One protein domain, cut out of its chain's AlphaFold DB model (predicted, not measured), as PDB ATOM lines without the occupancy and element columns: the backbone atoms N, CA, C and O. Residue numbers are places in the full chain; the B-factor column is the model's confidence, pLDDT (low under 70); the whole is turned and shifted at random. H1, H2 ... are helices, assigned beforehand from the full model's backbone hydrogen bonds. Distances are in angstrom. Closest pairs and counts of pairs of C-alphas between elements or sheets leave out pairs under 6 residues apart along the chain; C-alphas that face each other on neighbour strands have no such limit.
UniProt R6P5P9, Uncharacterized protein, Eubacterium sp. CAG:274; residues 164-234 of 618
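AT A GLANCE: This is residues 164 to 234 of the 618 residues of an uncharacterized protein of Eubacterium sp. CAG:274 (UniProt R6P5P9). Two longer helices, H3 and H4, cross at a steep angle, and a short helical hairpin of H1 and H2 packs beside them. H1 packs on residues 216 to 221 of H4, while H2 lies on the far side of H1, away from H4. The printed part has 71 residues, with four named helices in the order H1, H2, H3, H4 and no named strand; the class is all helix. The whole is compact, with a radius of gyration of the C-alphas of 12.4 A and spans of 35 by 28 by 17 A.

HOW THE PARTS SIT: H1, residues 166 to 173, and H2, residues 180 to 187, form a helical hairpin: they touch, closest at the C-alphas of Ala 167 and Tyr 187, 5.7 A apart, at a shallow tilt of 23 degrees, opposite ways. H3, residues 192 to 209, is close to H1 but not clearly touching, the closest C-alphas, of Leu 166 and Glu 198, being 6.6 A apart. H4, residues 216 to 230, touches H1 with residues 216 to 221 alone, closest at the C-alphas of Tyr 169 and Trp 217, 5.0 A apart, at a steep tilt of 54 degrees, opposite ways. H3 touches H4 with residues 199 to 203 alone; the closest C-alphas, of Val 202 and Glu 218, are 6.3 A apart, and the tilt is steep, 62 degrees, opposite ways. H2 is apart from H3 and H4. Every O i to N i+4 pair is within hydrogen-bond range in H1, H2 and H3; in H4 10 of 11 are.

IN THESE COORDINATES: H1 begins at C-alpha 166 (-32.358, -47.324, -31.573) and measures 11.3 A from first to last C-alpha; H2 measures 10.2 A. H3 runs 25.4 A from C-alpha 192 (-29.303, -35.304, -31.300). H4 runs 19.8 A and ends at C-alpha 230 (-18.931, -42.060, -24.766).

THE WHOLE: The C-alphas farthest apart, of Pro 178 and Pro 233, are 39.5 A apart. The printed part has no cut. The link from H2 to H3 is tight, and those from H1 to H2 and H3 to H4 are short. The mean pLDDT of the printed part is 97.2, and no printed residue is under 70.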
ATOM      1  N   LYS A 164     -28.021 -42.425 -36.327       98.00
ATOM      2  CA  LYS A 164     -28.697 -43.725 -36.250       98.00
ATOM      3  C   LYS A 164     -29.226 -43.950 -34.830       98.00
ATOM      4  O   LYS A 164     -28.442 -44.187 -33.911       98.00
ATOM      5  N   GLY A 165     -30.542 -43.873 -34.674       98.00
ATOM      6  CA  GLY A 165     -31.252 -44.145 -33.428       98.00
ATOM      7  C   GLY A 165     -31.481 -45.637 -33.186       98.00
ATOM      8  O   GLY A 165     -31.186 -46.485 -34.034       98.00
ATOM      9  N   LEU A 166     -32.062 -45.967 -32.035       98.44
ATOM     10  CA  LEU A 166     -32.358 -47.324 -31.573       98.44
ATOM     11  C   LEU A 166     -33.156 -48.137 -32.603       98.44
ATOM     12  O   LEU A 166     -32.873 -49.319 -32.816       98.44
ATOM     13  N   ALA A 167     -34.117 -47.512 -33.287       98.06
ATOM     14  CA  ALA A 167     -34.930 -48.196 -34.290       98.06
ATOM     15  C   ALA A 167     -34.116 -48.665 -35.515       98.06
ATOM     16  O   ALA A 167     -34.499 -49.642 -36.158       98.06
ATOM     17  N   SER A 168     -32.971 -48.034 -35.814       98.25
ATOM     18  CA  SER A 168     -32.047 -48.519 -36.854       98.25
ATOM     19  C   SER A 168     -31.519 -49.907 -36.498       98.25
ATOM     20  O   SER A 168     -31.563 -50.817 -37.318       98.25
ATOM     21  N   TYR A 169     -31.082 -50.092 -35.250       98.31
ATOM     22  CA  TYR A 169     -30.570 -51.373 -34.753       98.31
ATOM     23  C   TYR A 169     -31.673 -52.428 -34.657       98.31
ATOM     24  O   TYR A 169     -31.423 -53.612 -34.886       98.31
ATOM     25  N   TYR A 170     -32.905 -52.008 -34.344       98.31
ATOM     26  CA  TYR A 170     -34.069 -52.888 -34.391       98.31
ATOM     27  C   TYR A 170     -34.283 -53.456 -35.800       98.31
ATOM     28  O   TYR A 170     -34.382 -54.674 -35.943       98.31
ATOM     29  N   LEU A 171     -34.299 -52.609 -36.838       97.75
ATOM     30  CA  LEU A 171     -34.507 -53.052 -38.222       97.75
ATOM     31  C   LEU A 171     -33.335 -53.858 -38.790       97.75
ATOM     32  O   LEU A 171     -33.566 -54.775 -39.573       97.75
ATOM     33  N   GLU A 172     -32.096 -53.568 -38.384       96.75
ATOM     34  CA  GLU A 172     -30.923 -54.370 -38.768       96.75
ATOM     35  C   GLU A 172     -31.070 -55.839 -38.322       96.75
ATOM     36  O   GLU A 172     -30.650 -56.749 -39.037       96.75
ATOM     37  N   LEU A 173     -31.716 -56.083 -37.176       94.50
ATOM     38  CA  LEU A 173     -31.968 -57.427 -36.646       94.50
ATOM     39  C   LEU A 173     -33.357 -57.990 -36.989       94.50
ATOM     40  O   LEU A 173     -33.575 -59.189 -36.826       94.50
ATOM     41  N   ASN A 174     -34.276 -57.153 -37.477       95.69
ATOM     42  CA  ASN A 174     -35.636 -57.524 -37.879       95.69
ATOM     43  C   ASN A 174     -35.958 -56.969 -39.287       95.69
ATOM     44  O   ASN A 174     -36.872 -56.159 -39.447       95.69
ATOM     45  N   PRO A 175     -35.233 -57.389 -40.344       94.75
ATOM     46  CA  PRO A 175     -35.316 -56.766 -41.672       94.75
ATOM     47  C   PRO A 175     -36.637 -57.009 -42.418       94.75
ATOM     48  O   PRO A 175     -36.862 -56.379 -43.457       94.75
ATOM     49  N   ASN A 176     -37.471 -57.917 -41.901       95.75
ATOM     50  CA  ASN A 176     -38.757 -58.338 -42.460       95.75
ATOM     51  C   ASN A 176     -39.952 -57.871 -41.604       95.75
ATOM     52  O   ASN A 176     -41.034 -58.441 -41.726       95.75
ATOM     53  N   ASP A 177     -39.758 -56.897 -40.705       94.50
ATOM     54  CA  ASP A 177     -40.859 -56.332 -39.920       94.50
ATOM     55  C   ASP A 177     -41.965 -55.782 -40.850       94.50
ATOM     56  O   ASP A 177     -41.647 -55.071 -41.811       94.50
ATOM     57  N   PRO A 178     -43.251 -56.094 -40.611       93.88
ATOM     58  CA  PRO A 178     -44.343 -55.655 -41.482       93.88
ATOM     59  C   PRO A 178     -44.490 -54.128 -41.553       93.88
ATOM     60  O   PRO A 178     -44.969 -53.618 -42.562       93.88
ATOM     61  N   ASN A 179     -44.038 -53.396 -40.529       95.25
ATOM     62  CA  ASN A 179     -44.064 -51.935 -40.472       95.25
ATOM     63  C   ASN A 179     -42.695 -51.310 -40.787       95.25
ATOM     64  O   ASN A 179     -42.447 -50.143 -40.470       95.25
ATOM     65  N   LYS A 180     -41.787 -52.063 -41.422       95.88
ATOM     66  CA  LYS A 180     -40.425 -51.623 -41.751       95.88
ATOM     67  C   LYS A 180     -40.366 -50.233 -42.373       95.88
ATOM     68  O   LYS A 180     -39.525 -49.443 -41.957       95.88
ATOM     69  N   ASP A 181     -41.222 -49.930 -43.345       96.06
ATOM     70  CA  ASP A 181     -41.173 -48.652 -44.064       96.06
ATOM     71  C   ASP A 181     -41.535 -47.468 -43.157       96.06
ATOM     72  O   ASP A 181     -40.886 -46.422 -43.212       96.06
ATOM     73  N   GLU A 182     -42.519 -47.631 -42.270       95.69
ATOM     74  CA  GLU A 182     -42.871 -46.618 -41.270       95.69
ATOM     75  C   GLU A 182     -41.707 -46.396 -40.297       95.69
ATOM     76  O   GLU A 182     -41.297 -45.253 -40.056       95.69
ATOM     77  N   ILE A 183     -41.137 -47.493 -39.784       96.88
ATOM     78  CA  ILE A 183     -40.029 -47.451 -38.829       96.88
ATOM     79  C   ILE A 183     -38.804 -46.790 -39.461       96.88
ATOM     80  O   ILE A 183     -38.203 -45.892 -38.861       96.88
ATOM     81  N   LEU A 184     -38.459 -47.200 -40.685       96.38
ATOM     82  CA  LEU A 184     -37.321 -46.701 -41.444       96.38
ATOM     83  C   LEU A 184     -37.418 -45.191 -41.646       96.38
ATOM     84  O   LEU A 184     -36.482 -44.471 -41.302       96.38
ATOM     85  N   ASN A 185     -38.560 -44.716 -42.138       95.81
ATOM     86  CA  ASN A 185     -38.740 -43.315 -42.506       95.81
ATOM     87  C   ASN A 185     -38.886 -42.376 -41.298       95.81
ATOM     88  O   ASN A 185     -38.553 -41.196 -41.405       95.81
ATOM     89  N   THR A 186     -39.354 -42.885 -40.152       95.75
ATOM     90  CA  THR A 186     -39.738 -42.035 -39.011       95.75
ATOM     91  C   THR A 186     -38.758 -42.103 -37.842       95.75
ATOM     92  O   THR A 186     -38.510 -41.086 -37.194       95.75
ATOM     93  N   TYR A 187     -38.190 -43.281 -37.556       97.31
ATOM     94  CA  TYR A 187     -37.526 -43.539 -36.271       97.31
ATOM     95  C   TYR A 187     -36.052 -43.947 -36.376       97.31
ATOM     96  O   TYR A 187     -35.368 -43.975 -35.358       97.31
ATOM     97  N   THR A 188     -35.527 -44.269 -37.565       97.50
ATOM     98  CA  THR A 188     -34.134 -44.759 -37.681       97.50
ATOM     99  C   THR A 188     -33.079 -43.662 -37.636       97.50
ATOM    100  O   THR A 188     -32.002 -43.890 -37.092       97.50
ATOM    101  N   MET A 189     -33.379 -42.482 -38.184       98.00
ATOM    102  CA  MET A 189     -32.485 -41.324 -38.195       98.00
ATOM    103  C   MET A 189     -33.082 -40.216 -37.332       98.00
ATOM    104  O   MET A 189     -34.052 -39.561 -37.722       98.00
ATOM    105  N   VAL A 190     -32.491 -39.999 -36.160       97.56
ATOM    106  CA  VAL A 190     -33.041 -39.147 -35.099       97.56
ATOM    107  C   VAL A 190     -32.197 -37.896 -34.884       97.56
ATOM    108  O   VAL A 190     -31.012 -37.866 -35.219       97.56
ATOM    109  N   THR A 191     -32.811 -36.839 -34.354       97.06
ATOM    110  CA  THR A 191     -32.079 -35.629 -33.953       97.06
ATOM    111  C   THR A 191     -31.183 -35.921 -32.743       97.06
ATOM    112  O   THR A 191     -31.432 -36.902 -32.034       97.06
ATOM    113  N   PRO A 192     -30.166 -35.089 -32.457       97.12
ATOM    114  CA  PRO A 192     -29.303 -35.304 -31.300       97.12
ATOM    115  C   PRO A 192     -30.042 -35.377 -29.952       97.12
ATOM    116  O   PRO A 192     -29.667 -36.167 -29.088       97.12
ATOM    117  N   GLU A 193     -31.132 -34.626 -29.772       95.81
ATOM    118  CA  GLU A 193     -31.950 -34.661 -28.553       95.81
ATOM    119  C   GLU A 193     -32.612 -36.028 -28.369       95.81
ATOM    120  O   GLU A 193     -32.561 -36.612 -27.287       95.81
ATOM    121  N   GLN A 194     -33.214 -36.557 -29.438       96.75
ATOM    122  CA  GLN A 194     -33.814 -37.890 -29.424       96.75
ATOM    123  C   GLN A 194     -32.746 -38.976 -29.285       96.75
ATOM    124  O   GLN A 194     -32.966 -39.940 -28.564       96.75
ATOM    125  N   PHE A 195     -31.572 -38.801 -29.895       98.06
ATOM    126  CA  PHE A 195     -30.451 -39.729 -29.759       98.06
ATOM    127  C   PHE A 195     -29.982 -39.862 -28.300       98.06
ATOM    128  O   PHE A 195     -29.819 -40.974 -27.797       98.06
ATOM    129  N   LEU A 196     -29.821 -38.738 -27.591       97.69
ATOM    130  CA  LEU A 196     -29.480 -38.731 -26.164       97.69
ATOM    131  C   LEU A 196     -30.619 -39.256 -25.284       97.69
ATOM    132  O   LEU A 196     -30.359 -39.942 -24.292       97.69
ATOM    133  N   LEU A 197     -31.876 -38.987 -25.645       97.38
ATOM    134  CA  LEU A 197     -33.037 -39.545 -24.953       97.38
ATOM    135  C   LEU A 197     -33.100 -41.078 -25.105       97.38
ATOM    136  O   LEU A 197     -33.322 -41.779 -24.121       97.38
ATOM    137  N   GLU A 198     -32.836 -41.613 -26.301       98.44
ATOM    138  CA  GLU A 198     -32.742 -43.057 -26.569       98.44
ATOM    139  C   GLU A 198     -31.562 -43.702 -25.836       98.44
ATOM    140  O   GLU A 198     -31.724 -44.762 -25.227       98.44
ATOM    141  N   TYR A 199     -30.394 -43.051 -25.824       98.44
ATOM    142  CA  TYR A 199     -29.259 -43.472 -25.000       98.44
ATOM    143  C   TYR A 199     -29.629 -43.526 -23.520       98.44
ATOM    144  O   TYR A 199     -29.439 -44.561 -22.883       98.44
ATOM    145  N   GLY A 200     -30.216 -42.449 -22.994       98.00
ATOM    146  CA  GLY A 200     -30.697 -42.387 -21.621       98.00
ATOM    147  C   GLY A 200     -31.677 -43.520 -21.320       98.00
ATOM    148  O   GLY A 200     -31.543 -44.173 -20.291       98.00
ATOM    149  N   TYR A 201     -32.604 -43.820 -22.227       98.25
ATOM    150  CA  TYR A 201     -33.545 -44.922 -22.053       98.25
ATOM    151  C   TYR A 201     -32.846 -46.279 -21.935       98.25
ATOM    152  O   TYR A 201     -33.015 -46.982 -20.937       98.25
ATOM    153  N   VAL A 202     -32.021 -46.641 -22.921       98.56
ATOM    154  CA  VAL A 202     -31.386 -47.967 -22.971       98.56
ATOM    155  C   VAL A 202     -30.342 -48.136 -21.866       98.56
ATOM    156  O   VAL A 202     -30.290 -49.187 -21.227       98.56
ATOM    157  N   TYR A 203     -29.542 -47.100 -21.593       98.38
ATOM    158  CA  TYR A 203     -28.569 -47.111 -20.502       98.38
ATOM    159  C   TYR A 203     -29.261 -47.330 -19.155       98.38
ATOM    160  O   TYR A 203     -28.914 -48.265 -18.436       98.38
ATOM    161  N   ASN A 204     -30.285 -46.537 -18.829       98.00
ATOM    162  CA  ASN A 204     -30.949 -46.638 -17.529       98.00
ATOM    163  C   ASN A 204     -31.771 -47.931 -17.393       98.00
ATOM    164  O   ASN A 204     -31.798 -48.515 -16.314       98.00
ATOM    165  N   LYS A 205     -32.334 -48.459 -18.488       97.75
ATOM    166  CA  LYS A 205     -32.919 -49.809 -18.508       97.75
ATOM    167  C   LYS A 205     -31.880 -50.879 -18.167       97.75
ATOM    168  O   LYS A 205     -32.171 -51.788 -17.395       97.75
ATOM    169  N   SER A 206     -30.661 -50.756 -18.700       97.44
ATOM    170  CA  SER A 206     -29.561 -51.682 -18.401       97.44
ATOM    171  C   SER A 206     -29.080 -51.595 -16.952       97.44
ATOM    172  O   SER A 206     -28.700 -52.612 -16.383       97.44
ATOM    173  N   VAL A 207     -29.120 -50.400 -16.356       96.06
ATOM    174  CA  VAL A 207     -28.771 -50.180 -14.947       96.06
ATOM    175  C   VAL A 207     -29.828 -50.796 -14.032       96.06
ATOM    176  O   VAL A 207     -29.473 -51.454 -13.060       96.06
ATOM    177  N   GLU A 208     -31.112 -50.611 -14.345       95.50
ATOM    178  CA  GLU A 208     -32.219 -51.063 -13.495       95.50
ATOM    179  C   GLU A 208     -32.485 -52.573 -13.612       95.50
ATOM    180  O   GLU A 208     -32.694 -53.237 -12.600       95.50
ATOM    181  N   LEU A 209     -32.469 -53.131 -14.827       95.56
ATOM    182  CA  LEU A 209     -32.779 -54.549 -15.067       95.56
ATOM    183  C   LEU A 209     -31.536 -55.439 -15.191       95.56
ATOM    184  O   LEU A 209     -31.631 -56.658 -15.097       95.56
ATOM    185  N   GLY A 210     -30.367 -54.842 -15.420       96.69
ATOM    186  CA  GLY A 210     -29.150 -55.549 -15.798       96.69
ATOM    187  C   GLY A 210     -28.983 -55.658 -17.317       96.69
ATOM    188  O   GLY A 210     -29.928 -55.876 -18.074       96.69
ATOM    189  N   TYR A 211     -27.736 -55.556 -17.786       97.12
ATOM    190  CA  TYR A 211     -27.393 -55.638 -19.214       97.12
ATOM    191  C   TYR A 211     -27.875 -56.942 -19.882       97.12
ATOM    192  O   TYR A 211     -28.180 -56.952 -21.075       97.12
ATOM    193  N   GLY A 212     -27.976 -58.040 -19.123       96.62
ATOM    194  CA  GLY A 212     -28.493 -59.328 -19.598       96.62
ATOM    195  C   GLY A 212     -29.918 -59.249 -20.154       96.62
ATOM    196  O   GLY A 212     -30.176 -59.855 -21.196       96.62
ATOM    197  N   GLU A 213     -30.765 -58.413 -19.549       96.06
ATOM    198  CA  GLU A 213     -32.194 -58.255 -19.860       96.06
ATOM    199  C   GLU A 213     -32.466 -57.375 -21.087       96.06
ATOM    200  O   GLU A 213     -33.594 -57.298 -21.579       96.06
ATOM    201  N   LEU A 214     -31.439 -56.707 -21.619       98.06
ATOM    202  CA  LEU A 214     -31.578 -55.946 -22.853       98.06
ATOM    203  C   LEU A 214     -31.773 -56.874 -24.059       98.06
ATOM    204  O   LEU A 214     -31.113 -57.912 -24.211       98.06
ATOM    205  N   THR A 215     -32.627 -56.449 -24.982       98.12
ATOM    206  CA  THR A 215     -32.774 -57.083 -26.296       98.12
ATOM    207  C   THR A 215     -31.483 -56.976 -27.113       98.12
ATOM    208  O   THR A 215     -30.579 -56.189 -26.818       98.12
ATOM    209  N   LYS A 216     -31.368 -57.774 -28.181       98.19
ATOM    210  CA  LYS A 216     -30.162 -57.778 -29.027       98.19
ATOM    211  C   LYS A 216     -29.894 -56.414 -29.679       98.19
ATOM    212  O   LYS A 216     -28.737 -56.008 -29.749       98.19
ATOM    213  N   TRP A 217     -30.935 -55.699 -30.113       98.06
ATOM    214  CA  TRP A 217     -30.791 -54.371 -30.722       98.06
ATOM    215  C   TRP A 217     -30.472 -53.288 -29.691       98.06
ATOM    216  O   TRP A 217     -29.636 -52.434 -29.968       98.06
ATOM    217  N   GLU A 218     -31.053 -53.348 -28.487       98.56
ATOM    218  CA  GLU A 218     -30.686 -52.447 -27.383       98.56
ATOM    219  C   GLU A 218     -29.208 -52.608 -27.004       98.56
ATOM    220  O   GLU A 218     -28.494 -51.616 -26.863       98.56
ATOM    221  N   LYS A 219     -28.716 -53.853 -26.919       98.69
ATOM    222  CA  LYS A 219     -27.292 -54.151 -26.693       98.69
ATOM    223  C   LYS A 219     -26.410 -53.588 -27.807       98.69
ATOM    224  O   LYS A 219     -25.394 -52.963 -27.520       98.69
ATOM    225  N   ALA A 220     -26.792 -53.795 -29.069       98.38
ATOM    226  CA  ALA A 220     -26.035 -53.295 -30.216       98.38
ATOM    227  C   ALA A 220     -25.950 -51.758 -30.225       98.38
ATOM    228  O   ALA A 220     -24.858 -51.207 -30.377       98.38
ATOM    229  N   PHE A 221     -27.075 -51.083 -29.980       98.62
ATOM    230  CA  PHE A 221     -27.146 -49.630 -29.856       98.62
ATOM    231  C   PHE A 221     -26.267 -49.114 -28.711       98.62
ATOM    232  O   PHE A 221     -25.408 -48.263 -28.936       98.62
ATOM    233  N   LEU A 222     -26.422 -49.663 -27.500       98.56
ATOM    234  CA  LEU A 222     -25.678 -49.219 -26.319       98.56
ATOM    235  C   LEU A 222     -24.168 -49.453 -26.464       98.56
ATOM    236  O   LEU A 222     -23.376 -48.575 -26.125       98.56
ATOM    237  N   ASN A 223     -23.758 -50.601 -27.005       98.31
ATOM    238  CA  ASN A 223     -22.343 -50.888 -27.244       98.31
ATOM    239  C   ASN A 223     -21.740 -49.918 -28.251       98.31
ATOM    240  O   ASN A 223     -20.691 -49.345 -27.970       98.31
ATOM    241  N   ASN A 224     -22.413 -49.695 -29.383       98.12
ATOM    242  CA  ASN A 224     -21.954 -48.718 -30.363       98.12
ATOM    243  C   ASN A 224     -21.883 -47.312 -29.760       98.12
ATOM    244  O   ASN A 224     -20.926 -46.581 -30.016       98.12
ATOM    245  N   PHE A 225     -22.873 -46.941 -28.940       98.50
ATOM    246  CA  PHE A 225     -22.878 -45.645 -28.283       98.50
ATOM    247  C   PHE A 225     -21.652 -45.478 -27.380       98.50
ATOM    248  O   PHE A 225     -20.932 -44.480 -27.467       98.50
ATOM    249  N   ASN A 226     -21.386 -46.488 -26.553       97.94
ATOM    250  CA  ASN A 226     -20.283 -46.475 -25.604       97.94
ATOM    251  C   ASN A 226     -18.917 -46.433 -26.303       97.94
ATOM    252  O   ASN A 226     -18.038 -45.675 -25.892       97.94
ATOM    253  N   THR A 227     -18.729 -47.220 -27.365       97.62
ATOM    254  CA  THR A 227     -17.442 -47.314 -28.068       97.62
ATOM    255  C   THR A 227     -17.173 -46.147 -29.008       97.62
ATOM    256  O   THR A 227     -16.008 -45.809 -29.197       97.62
ATOM    257  N   THR A 228     -18.211 -45.533 -29.583       97.19
ATOM    258  CA  THR A 228     -18.066 -44.469 -30.591       97.19
ATOM    259  C   THR A 228     -18.158 -43.073 -29.985       97.19
ATOM    260  O   THR A 228     -17.389 -42.185 -30.359       97.19
ATOM    261  N   TYR A 229     -19.102 -42.858 -29.064       97.62
ATOM    262  CA  TYR A 229     -19.411 -41.526 -28.545       97.62
ATOM    263  C   TYR A 229     -18.923 -41.345 -27.109       97.62
ATOM    264  O   TYR A 229     -18.175 -40.409 -26.844       97.62
ATOM    265  N   LEU A 230     -19.275 -42.244 -26.185       96.38
ATOM    266  CA  LEU A 230     -18.931 -42.060 -24.766       96.38
ATOM    267  C   LEU A 230     -17.417 -42.098 -24.501       96.38
ATOM    268  O   LEU A 230     -16.914 -41.332 -23.682       96.38
ATOM    269  N   SER A 231     -16.690 -42.969 -25.202       95.88
ATOM    270  CA  SER A 231     -15.226 -43.093 -25.119       95.88
ATOM    271  C   SER A 231     -14.472 -41.951 -25.817       95.88
ATOM    272  O   SER A 231     -13.267 -41.793 -25.622       95.88
ATOM    273  N   SER A 232     -15.158 -41.170 -26.654       97.38
ATOM    274  CA  SER A 232     -14.539 -40.184 -27.530       97.38
ATOM    275  C   SER A 232     -14.451 -38.818 -26.848       97.38
ATOM    276  O   SER A 232     -15.489 -38.246 -26.496       97.38
ATOM    277  N   PRO A 233     -13.249 -38.211 -26.751       96.56
ATOM    278  CA  PRO A 233     -13.085 -36.862 -26.207       96.56
ATOM    279  C   PRO A 233     -13.912 -35.797 -26.938       96.56
ATOM    280  O   PRO A 233     -14.258 -34.779 -26.348       96.56
ATOM    281  N   LYS A 234     -14.256 -36.035 -28.213       96.38
ATOM    282  CA  LYS A 234     -15.083 -35.126 -29.016       96.38
ATOM    283  C   LYS A 234     -16.526 -35.051 -28.508       96.38
ATOM    284  O   LYS A 234     -17.106 -33.972 -28.509       96.38
TER     285      LYS A 234